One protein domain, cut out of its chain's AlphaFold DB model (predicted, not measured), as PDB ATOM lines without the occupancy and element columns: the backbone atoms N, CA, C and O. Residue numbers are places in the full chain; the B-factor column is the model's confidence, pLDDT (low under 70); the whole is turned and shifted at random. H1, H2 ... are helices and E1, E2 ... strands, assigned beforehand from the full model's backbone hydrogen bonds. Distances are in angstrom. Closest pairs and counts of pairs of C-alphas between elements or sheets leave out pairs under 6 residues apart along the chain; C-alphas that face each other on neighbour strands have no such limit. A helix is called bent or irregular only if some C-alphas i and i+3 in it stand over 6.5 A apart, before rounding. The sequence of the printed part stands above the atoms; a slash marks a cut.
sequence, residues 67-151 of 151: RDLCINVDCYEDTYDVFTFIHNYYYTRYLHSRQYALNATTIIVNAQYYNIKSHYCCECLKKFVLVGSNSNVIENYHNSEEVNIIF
ATOM      1  N   ARG A  67     -37.594  40.298  32.836       85.81
ATOM      2  CA  ARG A  67     -37.220  40.401  31.427       85.81
ATOM      3  C   ARG A  67     -38.481  40.486  30.595       85.81
ATOM      4  O   ARG A  67     -39.427  39.750  30.849       85.81
ATOM      5  N   ASP A  68     -38.458  41.313  29.563       91.38
ATOM      6  CA  ASP A  68     -39.576  41.353  28.626       91.38
ATOM      7  C   ASP A  68     -39.598  40.057  27.807       91.38
ATOM      8  O   ASP A  68     -40.591  39.339  27.785       91.38
ATOM      9  N   LEU A  69     -38.467  39.678  27.211       92.81
ATOM     10  CA  LEU A  69     -38.383  38.537  26.298       92.81
ATOM     11  C   LEU A  69     -37.720  37.306  26.926       92.81
ATOM     12  O   LEU A  69     -36.837  37.413  27.782       92.81
ATOM     13  N   CYS A  70     -38.121  36.131  26.434       89.31
ATOM     14  CA  CYS A  70     -37.571  34.824  26.784       89.31
ATOM     15  C   CYS A  70     -36.043  34.812  26.673       89.31
ATOM     16  O   CYS A  70     -35.501  35.214  25.649       89.31
ATOM     17  N   ILE A  71     -35.337  34.304  27.684       85.50
ATOM     18  CA  ILE A  71     -33.868  34.275  27.733       85.50
ATOM     19  C   ILE A  71     -33.231  33.397  26.657       85.50
ATOM     20  O   ILE A  71     -32.083  33.645  26.297       85.50
ATOM     21  N   ASN A  72     -33.966  32.420  26.116       83.88
ATOM     22  CA  ASN A  72     -33.492  31.648  24.977       83.88
ATOM     23  C   ASN A  72     -33.300  32.572  23.766       83.88
ATOM     24  O   ASN A  72     -34.224  33.296  23.378       83.88
ATOM     25  N   VAL A  73     -32.091  32.571  23.205       79.75
ATOM     26  CA  VAL A  73     -31.740  33.380  22.031       79.75
ATOM     27  C   VAL A  73     -32.438  32.854  20.781       79.75
ATOM     28  O   VAL A  73     -32.945  33.658  20.005       79.75
ATOM     29  N   ASP A  74     -32.614  31.535  20.696       82.06
ATOM     30  CA  ASP A  74     -33.252  30.843  19.573       82.06
ATOM     31  C   ASP A  74     -34.755  30.622  19.808       82.06
ATOM     32  O   ASP A  74     -35.393  29.807  19.154       82.06
ATOM     33  N   CYS A  75     -35.361  31.370  20.743       86.06
ATOM     34  CA  CYS A  75     -36.762  31.201  21.141       86.06
ATOM     35  C   CYS A  75     -37.742  31.295  19.967       86.06
ATOM     36  O   CYS A  75     -38.789  30.659  20.022       86.06
ATOM     37  N   TYR A  76     -37.451  32.108  18.952       89.19
ATOM     38  CA  TYR A  76     -38.294  32.173  17.759       89.19
ATOM     39  C   TYR A  76     -38.306  30.814  17.046       89.19
ATOM     40  O   TYR A  76     -39.355  30.196  16.934       89.19
ATOM     41  N   GLU A  77     -37.137  30.302  16.664       84.88
ATOM     42  CA  GLU A  77     -37.026  29.040  15.923       84.88
ATOM     43  C   GLU A  77     -37.523  27.853  16.757       84.88
ATOM     44  O   GLU A  77     -38.342  27.060  16.304       84.88
ATOM     45  N   ASP A  78     -37.119  27.786  18.030       79.62
ATOM     46  CA  ASP A  78     -37.466  26.685  18.933       79.62
ATOM     47  C   ASP A  78     -38.959  26.572  19.240       79.62
ATOM     48  O   ASP A  78     -39.402  25.536  19.739       79.62
ATOM     49  N   THR A  79     -39.720  27.644  19.026       84.81
ATOM     50  CA  THR A  79     -41.145  27.680  19.358       84.81
ATOM     51  C   THR A  79     -42.033  27.938  18.145       84.81
ATOM     52  O   THR A  79     -43.255  27.877  18.285       84.81
ATOM     53  N   TYR A  80     -41.450  28.152  16.959       85.69
ATOM     54  CA  TYR A  80     -42.182  28.477  15.739       85.69
ATOM     55  C   TYR A  80     -43.232  27.419  15.422       85.69
ATOM     56  O   TYR A  80     -44.415  27.747  15.323       85.69
ATOM     57  N   ASP A  81     -42.823  26.154  15.332       81.25
ATOM     58  CA  ASP A  81     -43.729  25.072  14.954       81.25
ATOM     59  C   ASP A  81     -44.831  24.879  15.997       81.25
ATOM     60  O   ASP A  81     -46.011  24.771  15.664       81.25
ATOM     61  N   VAL A  82     -44.463  24.927  17.279       82.69
ATOM     62  CA  VAL A  82     -45.402  24.759  18.391       82.69
ATOM     63  C   VAL A  82     -46.442  25.872  18.402       82.69
ATOM     64  O   VAL A  82     -47.644  25.625  18.493       82.69
ATOM     65  N   PHE A  83     -46.025  27.125  18.260       83.62
ATOM     66  CA  PHE A  83     -46.991  28.210  18.252       83.62
ATOM     67  C   PHE A  83     -47.796  28.284  16.961       83.62
ATOM     68  O   PHE A  83     -48.981  28.588  17.037       83.62
ATOM     69  N   THR A  84     -47.186  28.024  15.810       80.56
ATOM     70  CA  THR A  84     -47.841  28.163  14.503       80.56
ATOM     71  C   THR A  84     -48.811  27.020  14.240       80.56
ATOM     72  O   THR A  84     -49.928  27.253  13.781       80.56
ATOM     73  N   PHE A  85     -48.411  25.788  14.554       80.88
ATOM     74  CA  PHE A  85     -49.155  24.597  14.156       80.88
ATOM     75  C   PHE A  85     -49.929  23.932  15.288       80.88
ATOM     76  O   PHE A  85     -50.827  23.153  14.992       80.88
ATOM     77  N   ILE A  86     -49.627  24.229  16.555       80.06
ATOM     78  CA  ILE A  86     -50.323  23.615  17.695       80.06
ATOM     79  C   ILE A  86     -51.171  24.655  18.424       80.06
ATOM     80  O   ILE A  86     -52.394  24.547  18.431       80.06
ATOM     81  N   HIS A  87     -50.559  25.703  18.983       79.81
ATOM     82  CA  HIS A  87     -51.311  26.687  19.781       79.81
ATOM     83  C   HIS A  87     -52.217  27.590  18.944       79.81
ATOM     84  O   HIS A  87     -53.304  27.943  19.392       79.81
ATOM     85  N   ASN A  88     -51.780  27.978  17.744       79.44
ATOM     86  CA  ASN A  88     -52.507  28.905  16.870       79.44
ATOM     87  C   ASN A  88     -52.954  28.240  15.564       79.44
ATOM     88  O   ASN A  88     -53.121  28.921  14.549       79.44
ATOM     89  N   TYR A  89     -53.154  26.921  15.577       74.62
ATOM     90  CA  TYR A  89     -53.635  26.199  14.404       74.62
ATOM     91  C   TYR A  89     -54.948  26.826  13.897       74.62
ATOM     92  O   TYR A  89     -55.879  27.044  14.669       74.62
ATOM     93  N   TYR A  90     -54.997  27.162  12.601       70.00
ATOM     94  CA  TYR A  90     -56.047  27.944  11.911       70.00
ATOM     95  C   TYR A  90     -56.134  29.452  12.201       70.00
ATOM     96  O   TYR A  90     -56.948  30.141  11.577       70.00
ATOM     97  N   TYR A  91     -55.286  30.017  13.061       78.19
ATOM     98  CA  TYR A  91     -55.278  31.458  13.299       78.19
ATOM     99  C   TYR A  91     -54.365  32.180  12.299       78.19
ATOM    100  O   TYR A  91     -53.194  32.452  12.546       78.19
ATOM    101  N   THR A  92     -54.930  32.538  11.144       72.50
ATOM    102  CA  THR A  92     -54.207  33.128   9.997       72.50
ATOM    103  C   THR A  92     -53.571  34.495  10.259       72.50
ATOM    104  O   THR A  92     -52.774  34.967   9.453       72.50
ATOM    105  N   ARG A  93     -53.920  35.148  11.372       80.44
ATOM    106  CA  ARG A  93     -53.361  36.445  11.784       80.44
ATOM    107  C   ARG A  93     -52.249  36.319  12.822       80.44
ATOM    108  O   ARG A  93     -51.753  37.344  13.286       80.44
ATOM    109  N   TYR A  94     -51.892  35.102  13.229       80.31
ATOM    110  CA  TYR A  94     -50.793  34.910  14.162       80.31
ATOM    111  C   TYR A  94     -49.479  35.232  13.452       80.31
ATOM    112  O   TYR A  94     -49.116  34.573  12.481       80.31
ATOM    113  N   LEU A  95     -48.767  36.243  13.945       83.50
ATOM    114  CA  LEU A  95     -47.390  36.503  13.554       83.50
ATOM    115  C   LEU A  95     -46.494  35.984  14.670       83.50
ATOM    116  O   LEU A  95     -46.508  36.527  15.776       83.50
ATOM    117  N   HIS A  96     -45.735  34.928  14.386       87.12
ATOM    118  CA  HIS A  96     -44.802  34.410  15.372       87.12
ATOM    119  C   HIS A  96     -43.685  35.423  15.638       87.12
ATOM    120  O   HIS A  96     -43.188  36.091  14.734       87.12
ATOM    121  N   SER A  97     -43.283  35.529  16.898       90.12
ATOM    122  CA  SER A  97     -42.162  36.345  17.342       90.12
ATOM    123  C   SER A  97     -41.484  35.667  18.524       90.12
ATOM    124  O   SER A  97     -42.008  34.715  19.107       90.12
ATOM    125  N   ARG A  98     -40.334  36.199  18.947       90.69
ATOM    126  CA  ARG A  98     -39.764  35.833  20.247       90.69
ATOM    127  C   ARG A  98     -40.807  36.058  21.344       90.69
ATOM    128  O   ARG A  98     -41.449  37.106  21.386       90.69
ATOM    129  N   GLN A  99     -40.969  35.064  22.209       93.06
ATOM    130  CA  GLN A  99     -42.023  35.045  23.221       93.06
ATOM    131  C   GLN A  99     -41.616  35.806  24.487       93.06
ATOM    132  O   GLN A  99     -40.426  35.909  24.804       93.06
ATOM    133  N   TYR A 100     -42.605  36.297  25.237       94.06
ATOM    134  CA  TYR A 100     -42.377  36.951  26.526       94.06
ATOM    135  C   TYR A 100     -41.853  35.962  27.576       94.06
ATOM    136  O   TYR A 100     -42.215  34.780  27.582       94.06
ATOM    137  N   ALA A 101     -40.988  36.440  28.471       92.44
ATOM    138  CA  ALA A 101     -40.562  35.644  29.616       92.44
ATOM    139  C   ALA A 101     -41.717  35.494  30.616       92.44
ATOM    140  O   ALA A 101     -42.444  36.448  30.893       92.44
ATOM    141  N   LEU A 102     -41.851  34.309  31.214       91.38
ATOM    142  CA  LEU A 102     -42.863  34.042  32.239       91.38
ATOM    143  C   LEU A 102     -42.673  34.907  33.491       91.38
ATOM    144  O   LEU A 102     -43.628  35.145  34.222       91.38
ATOM    145  N   ASN A 103     -41.447  35.371  33.735       89.94
ATOM    146  CA  ASN A 103     -41.054  36.137  34.905       89.94
ATOM    147  C   ASN A 103     -41.489  35.456  36.200       89.94
ATOM    148  O   ASN A 103     -40.823  34.515  36.601       89.94
ATOM    149  N   ALA A 104     -42.565  35.897  36.848       88.88
ATOM    150  CA  ALA A 104     -43.166  35.218  37.991       88.88
ATOM    151  C   ALA A 104     -44.550  34.701  37.588       88.88
ATOM    152  O   ALA A 104     -45.413  35.489  37.209       88.88
ATOM    153  N   THR A 105     -44.757  33.387  37.666       87.50
ATOM    154  CA  THR A 105     -46.015  32.752  37.255       87.50
ATOM    155  C   THR A 105     -46.320  31.510  38.092       87.50
ATOM    156  O   THR A 105     -45.456  31.003  38.813       87.50
ATOM    157  N   THR A 106     -47.541  31.001  37.970       84.69
ATOM    158  CA  THR A 106     -47.962  29.719  38.535       84.69
ATOM    159  C   THR A 106     -48.118  28.715  37.400       84.69
ATOM    160  O   THR A 106     -48.795  28.994  36.412       84.69
ATOM    161  N   ILE A 107     -47.500  27.544  37.533       81.44
ATOM    162  CA  ILE A 107     -47.672  26.422  36.604       81.44
ATOM    163  C   ILE A 107     -48.425  25.284  37.284       81.44
ATOM    164  O   ILE A 107     -48.387  25.152  38.509       81.44
ATOM    165  N   ILE A 108     -49.081  24.453  36.477       79.12
ATOM    166  CA  ILE A 108     -49.741  23.230  36.927       79.12
ATOM    167  C   ILE A 108     -48.977  22.049  36.337       79.12
ATOM    168  O   ILE A 108     -48.816  21.966  35.121       79.12
ATOM    169  N   VAL A 109     -48.501  21.150  37.194       68.69
ATOM    170  CA  VAL A 109     -47.823  19.910  36.797       68.69
ATOM    171  C   VAL A 109     -48.458  18.774  37.588       68.69
ATOM    172  O   VAL A 109     -48.533  18.858  38.811       68.69
ATOM    173  N   ASN A 110     -48.960  17.740  36.908       69.12
ATOM    174  CA  ASN A 110     -49.644  16.594  37.528       69.12
ATOM    175  C   ASN A 110     -50.738  17.005  38.536       69.12
ATOM    176  O   ASN A 110     -50.774  16.522  39.666       69.12
ATOM    177  N   ALA A 111     -51.599  17.950  38.141       74.94
ATOM    178  CA  ALA A 111     -52.653  18.540  38.977       74.94
ATOM    179  C   ALA A 111     -52.173  19.270  40.256       74.94
ATOM    180  O   ALA A 111     -52.994  19.655  41.086       74.94
ATOM    181  N   GLN A 112     -50.867  19.516  40.410       64.38
ATOM    182  CA  GLN A 112     -50.300  20.313  41.499       64.38
ATOM    183  C   GLN A 112     -49.850  21.690  41.007       64.38
ATOM    184  O   GLN A 112     -49.340  21.836  39.896       64.38
ATOM    185  N   TYR A 113     -50.030  22.703  41.854       79.50
ATOM    186  CA  TYR A 113     -49.697  24.095  41.555       79.50
ATOM    187  C   TYR A 113     -48.312  24.454  42.087       79.50
ATOM    188  O   TYR A 113     -48.016  24.242  43.264       79.50
ATOM    189  N   TYR A 114     -47.496  25.086  41.245       72.81
ATOM    190  CA  TYR A 114     -46.163  25.553  41.611       72.81
ATOM    191  C   TYR A 114     -45.976  27.010  41.214       72.81
ATOM    192  O   TYR A 114     -46.158  27.380  40.055       72.81
ATOM    193  N   ASN A 115     -45.549  27.833  42.169       78.81
ATOM    194  CA  ASN A 115     -45.115  29.196  41.892       78.81
ATOM    195  C   ASN A 115     -43.655  29.174  41.452       78.81
ATOM    196  O   ASN A 115     -42.782  28.732  42.201       78.81
ATOM    197  N   ILE A 116     -43.392  29.665  40.247       80.56
ATOM    198  CA  ILE A 116     -42.060  29.671  39.656       80.56
ATOM    199  C   ILE A 116     -41.636  31.082  39.276       80.56
ATOM    200  O   ILE A 116     -42.454  31.956  38.982       80.56
ATOM    201  N   LYS A 117     -40.318  31.278  39.242       82.38
ATOM    202  CA  LYS A 117     -39.697  32.426  38.593       82.38
ATOM    203  C   LYS A 117     -38.813  31.935  37.456       82.38
ATOM    204  O   LYS A 117     -37.921  31.125  37.694       82.38
ATOM    205  N   SER A 118     -39.069  32.385  36.233       81.94
ATOM    206  CA  SER A 118     -38.355  31.932  35.042       81.94
ATOM    207  C   SER A 118     -38.149  33.056  34.039       81.94
ATOM    208  O   SER A 118     -39.059  33.821  33.730       81.94
ATOM    209  N   HIS A 119     -36.945  33.115  33.477       87.31
ATOM    210  CA  HIS A 119     -36.642  33.980  32.342       87.31
ATOM    211  C   HIS A 119     -37.058  33.374  30.994       87.31
ATOM    212  O   HIS A 119     -36.902  34.033  29.973       87.31
ATOM    213  N   TYR A 120     -37.555  32.136  30.954       85.88
ATOM    214  CA  TYR A 120     -38.042  31.489  29.732       85.88
ATOM    215  C   TYR A 120     -39.522  31.792  29.472       85.88
ATOM    216  O   TYR A 120     -40.270  32.064  30.408       85.88
ATOM    217  N   CYS A 121     -39.954  31.695  28.212       91.19
ATOM    218  CA  CYS A 121     -41.370  31.530  27.867       91.19
ATOM    219  C   CYS A 121     -41.858  30.115  28.226       91.19
ATOM    220  O   CYS A 121     -41.060  29.260  28.613       91.19
ATOM    221  N   CYS A 122     -43.157  29.844  28.078       87.81
ATOM    222  CA  CYS A 122     -43.741  28.540  28.404       87.81
ATOM    223  C   CYS A 122     -43.102  27.371  27.636       87.81
ATOM    224  O   CYS A 122     -42.716  26.389  28.263       87.81
ATOM    225  N   GLU A 123     -42.934  27.477  26.318       87.25
ATOM    226  CA  GLU A 123     -42.406  26.367  25.511       87.25
ATOM    227  C   GLU A 123     -40.910  26.142  25.748       87.25
ATOM    228  O   GLU A 123     -40.476  25.011  25.948       87.25
ATOM    229  N   CYS A 124     -40.117  27.211  25.866       83.12
ATOM    230  CA  CYS A 124     -38.706  27.070  26.231       83.12
ATOM    231  C   CYS A 124     -38.527  26.540  27.666       83.12
ATOM    232  O   CYS A 124     -37.590  25.788  27.925       83.12
ATOM    233  N   LEU A 125     -39.415  26.893  28.607       84.81
ATOM    234  CA  LEU A 125     -39.400  26.317  29.954       84.81
ATOM    235  C   LEU A 125     -39.664  24.807  29.892       84.81
ATOM    236  O   LEU A 125     -38.937  24.042  30.521       84.81
ATOM    237  N   LYS A 126     -40.674  24.373  29.129       79.69
ATOM    238  CA  LYS A 126     -40.955  22.944  28.944       79.69
ATOM    239  C   LYS A 126     -39.742  22.232  28.354       79.69
ATOM    240  O   LYS A 126     -39.193  21.354  29.011       79.69
ATOM    241  N   LYS A 127     -39.271  22.687  27.192       75.44
ATOM    242  CA  LYS A 127     -38.155  22.088  26.449       75.44
ATOM    243  C   LYS A 127     -36.880  21.983  27.286       75.44
ATOM    244  O   LYS A 127     -36.327  20.902  27.450       75.44
ATOM    245  N   PHE A 128     -36.421  23.090  27.871       72.25
ATOM    246  CA  PHE A 128     -35.089  23.146  28.484       72.25
ATOM    247  C   PHE A 128     -35.052  22.863  29.985       72.25
ATOM    248  O   PHE A 128     -33.985  22.536  30.502       72.25
ATOM    249  N   VAL A 129     -36.172  23.021  30.698       71.56
ATOM    250  CA  VAL A 129     -36.203  22.888  32.165       71.56
ATOM    251  C   VAL A 129     -37.013  21.681  32.606       71.56
ATOM    252  O   VAL A 129     -36.540  20.925  33.450       71.56
ATOM    253  N   LEU A 130     -38.222  21.502  32.069       71.12
ATOM    254  CA  LEU A 130     -39.117  20.432  32.520       71.12
ATOM    255  C   LEU A 130     -38.809  19.088  31.852       71.12
ATOM    256  O   LEU A 130     -38.844  18.056  32.514       71.12
ATOM    257  N   VAL A 131     -38.496  19.106  30.556       67.94
ATOM    258  CA  VAL A 131     -38.178  17.916  29.755       67.94
ATOM    259  C   VAL A 131     -36.668  17.679  29.710       67.94
ATOM    260  O   VAL A 131     -36.194  16.576  29.990       67.94
ATOM    261  N   GLY A 132     -35.897  18.726  29.403       60.66
ATOM    262  CA  GLY A 132     -34.444  18.641  29.295       60.66
ATOM    263  C   GLY A 132     -34.019  17.668  28.194       60.66
ATOM    264  O   GLY A 132     -34.508  17.732  27.074       60.66
ATOM    265  N   SER A 133     -33.095  16.758  28.508       54.38
ATOM    266  CA  SER A 133     -32.589  15.722  27.590       54.38
ATOM    267  C   SER A 133     -33.215  14.338  27.822       54.38
ATOM    268  O   SER A 133     -32.614  13.316  27.486       54.38
ATOM    269  N   ASN A 134     -34.402  14.278  28.431       53.69
ATOM    270  CA  ASN A 134     -35.074  13.017  28.717       53.69
ATOM    271  C   ASN A 134     -35.664  12.396  27.437       53.69
ATOM    272  O   ASN A 134     -36.696  12.839  26.943       53.69
ATOM    273  N   SER A 135     -35.035  11.328  26.937       50.47
ATOM    274  CA  SER A 135     -35.460  10.603  25.730       50.47
ATOM    275  C   SER A 135     -36.811   9.893  25.854       50.47
ATOM    276  O   SER A 135     -37.351   9.449  24.846       50.47
ATOM    277  N   ASN A 136     -37.338   9.746  27.074       50.41
ATOM    278  CA  ASN A 136     -38.613   9.072  27.329       50.41
ATOM    279  C   ASN A 136     -39.807  10.034  27.317       50.41
ATOM    280  O   ASN A 136     -40.944   9.588  27.440       50.41
ATOM    281  N   VAL A 137     -39.567  11.342  27.196       49.91
ATOM    282  CA  VAL A 137     -40.636  12.322  27.020       49.91
ATOM    283  C   VAL A 137     -40.834  12.506  25.526       49.91
ATOM    284  O   VAL A 137     -40.029  13.147  24.853       49.91
ATOM    285  N   ILE A 138     -41.896  11.911  24.996       47.38
ATOM    286  CA  ILE A 138     -42.309  12.193  23.628       47.38
ATOM    287  C   ILE A 138     -42.962  13.574  23.675       47.38
ATOM    288  O   ILE A 138     -43.967  13.750  24.361       47.38
ATOM    289  N   GLU A 139     -42.396  14.561  22.974       48.19
ATOM    290  CA  GLU A 139     -43.039  15.854  22.702       48.19
ATOM    291  C   GLU A 139     -44.251  15.628  21.777       48.19
ATOM    292  O   GLU A 139     -44.290  16.038  20.620       48.19
ATOM    293  N   ASN A 140     -45.238  14.874  22.255       39.31
ATOM    294  CA  ASN A 140     -46.397  14.475  21.483       39.31
ATOM    295  C   ASN A 140     -47.457  15.562  21.623       39.31
ATOM    296  O   ASN A 140     -48.462  15.410  22.308       39.31
ATOM    297  N   TYR A 141     -47.259  16.671  20.913       41.88
ATOM    298  CA  TYR A 141     -48.262  17.732  20.794       41.88
ATOM    299  C   TYR A 141     -49.580  17.265  20.135       41.88
ATOM    300  O   TYR A 141     -50.540  18.028  20.072       41.88
ATOM    301  N   HIS A 142     -49.644  16.012  19.668       32.56
ATOM    302  CA  HIS A 142     -50.847  15.349  19.165       32.56
ATOM    303  C   HIS A 142     -51.659  14.597  20.233       32.56
ATOM    304  O   HIS A 142     -52.791  14.219  19.946       32.56
ATOM    305  N   ASN A 143     -51.123  14.387  21.440       32.41
ATOM    306  CA  ASN A 143     -51.819  13.689  22.523       32.41
ATOM    307  C   ASN A 143     -51.640  14.455  23.837       32.41
ATOM    308  O   ASN A 143     -50.563  14.479  24.425       32.41
ATOM    309  N   SER A 144     -52.722  15.064  24.320       34.12
ATOM    310  CA  SER A 144     -52.764  15.916  25.515       34.12
ATOM    311  C   SER A 144     -52.560  15.185  26.852       34.12
ATOM    312  O   SER A 144     -52.758  15.790  27.901       34.12
ATOM    313  N   GLU A 145     -52.195  13.902  26.840       31.84
ATOM    314  CA  GLU A 145     -52.245  13.035  28.026       31.84
ATOM    315  C   GLU A 145     -50.882  12.574  28.558       31.84
ATOM    316  O   GLU A 145     -50.829  11.976  29.627       31.84
ATOM    317  N   GLU A 146     -49.762  12.891  27.904       33.91
ATOM    318  CA  GLU A 146     -48.453  12.401  28.359       33.91
ATOM    319  C   GLU A 146     -47.395  13.503  28.422       33.91
ATOM    320  O   GLU A 146     -46.474  13.580  27.617       33.91
ATOM    321  N   VAL A 147     -47.476  14.330  29.466       35.34
ATOM    322  CA  VAL A 147     -46.278  14.972  30.029       35.34
ATOM    323  C   VAL A 147     -46.054  14.368  31.410       35.34
ATOM    324  O   VAL A 147     -46.291  14.995  32.440       35.34
ATOM    325  N   ASN A 148     -45.642  13.099  31.431       33.00
ATOM    326  CA  ASN A 148     -45.329  12.376  32.661       33.00
ATOM    327  C   ASN A 148     -43.966  12.832  33.199       33.00
ATOM    328  O   ASN A 148     -42.935  12.203  32.967       33.00
ATOM    329  N   ILE A 149     -43.961  13.945  33.933       37.91
ATOM    330  CA  ILE A 149     -42.835  14.315  34.794       37.91
ATOM    331  C   ILE A 149     -43.007  13.519  36.085       37.91
ATOM    332  O   ILE A 149     -43.849  13.854  36.917       37.91
ATOM    333  N   ILE A 150     -42.244  12.439  36.241       35.47
ATOM    334  CA  ILE A 150     -42.124  11.751  37.530       35.47
ATOM    335  C   ILE A 150     -41.071  12.521  38.332       35.47
ATOM    336  O   ILE A 150     -39.906  12.561  37.931       35.47
ATOM    337  N   PHE A 151     -41.506  13.180  39.408       34.38
ATOM    338  CA  PHE A 151     -40.626  13.810  40.396       34.38
ATOM    339  C   PHE A 151     -40.033  12.776  41.353       34.38
ATOM    340  O   PHE A 151     -40.774  11.843  41.740       34.38
TER     341      PHE A 151
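This is residues 67 to 151 of the 151 residues of an uncharacterized protein of viral metagenome (UniProt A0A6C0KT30). Helix H2 sits between helix H1 and a two-stranded hairpin, E1 and E2, with the helices set crosswise. The unnamed residues 88 to 102 loop back past H1 to the hairpin, and an unnamed tail, residues 132 to 151, follows H2. The printed part has 85 residues, under half in named elements, in the order H1, E1, E2, H2, class mixed. It is compact, with radius of gyration of the C-alphas 13.3 A and spans 37 by 30 by 23 A.

H1, residues 75 to 87, touches H2, residues 122 to 131, about perpendicular at 76 degrees; the closest C-alphas, Thr 79 and Glu 123, are 6.4 A apart. H1 is irregular: C-alphas 78 and 81 are 7.6 A apart. O i to N i+4 pairs are within hydrogen-bond range in 6 of 9 for H1, 5 of 6 for H2. E1, residues 103 to 109, and E2, residues 112 to 118, form an antiparallel hairpin at 152 degrees, with N 103 and O 118 2.8 A apart, within hydrogen-bond range. H1 and E2 are apart.

H1 begins at C-alpha 75 (-36.762, 31.201, 21.141) and spans 15.3 A; E1 spans 17.7 A, E2 17.9 A. H2 spans 12.1 A, ending at C-alpha 131 (-38.178, 17.916, 29.755).

The farthest C-alphas, Arg 93 and Phe 151, are 38.6 A apart. The printed part has no cut; H1 to E1 is a long link. Residues 109 to 110, 112 and 131 to 151 have pLDDT under 70.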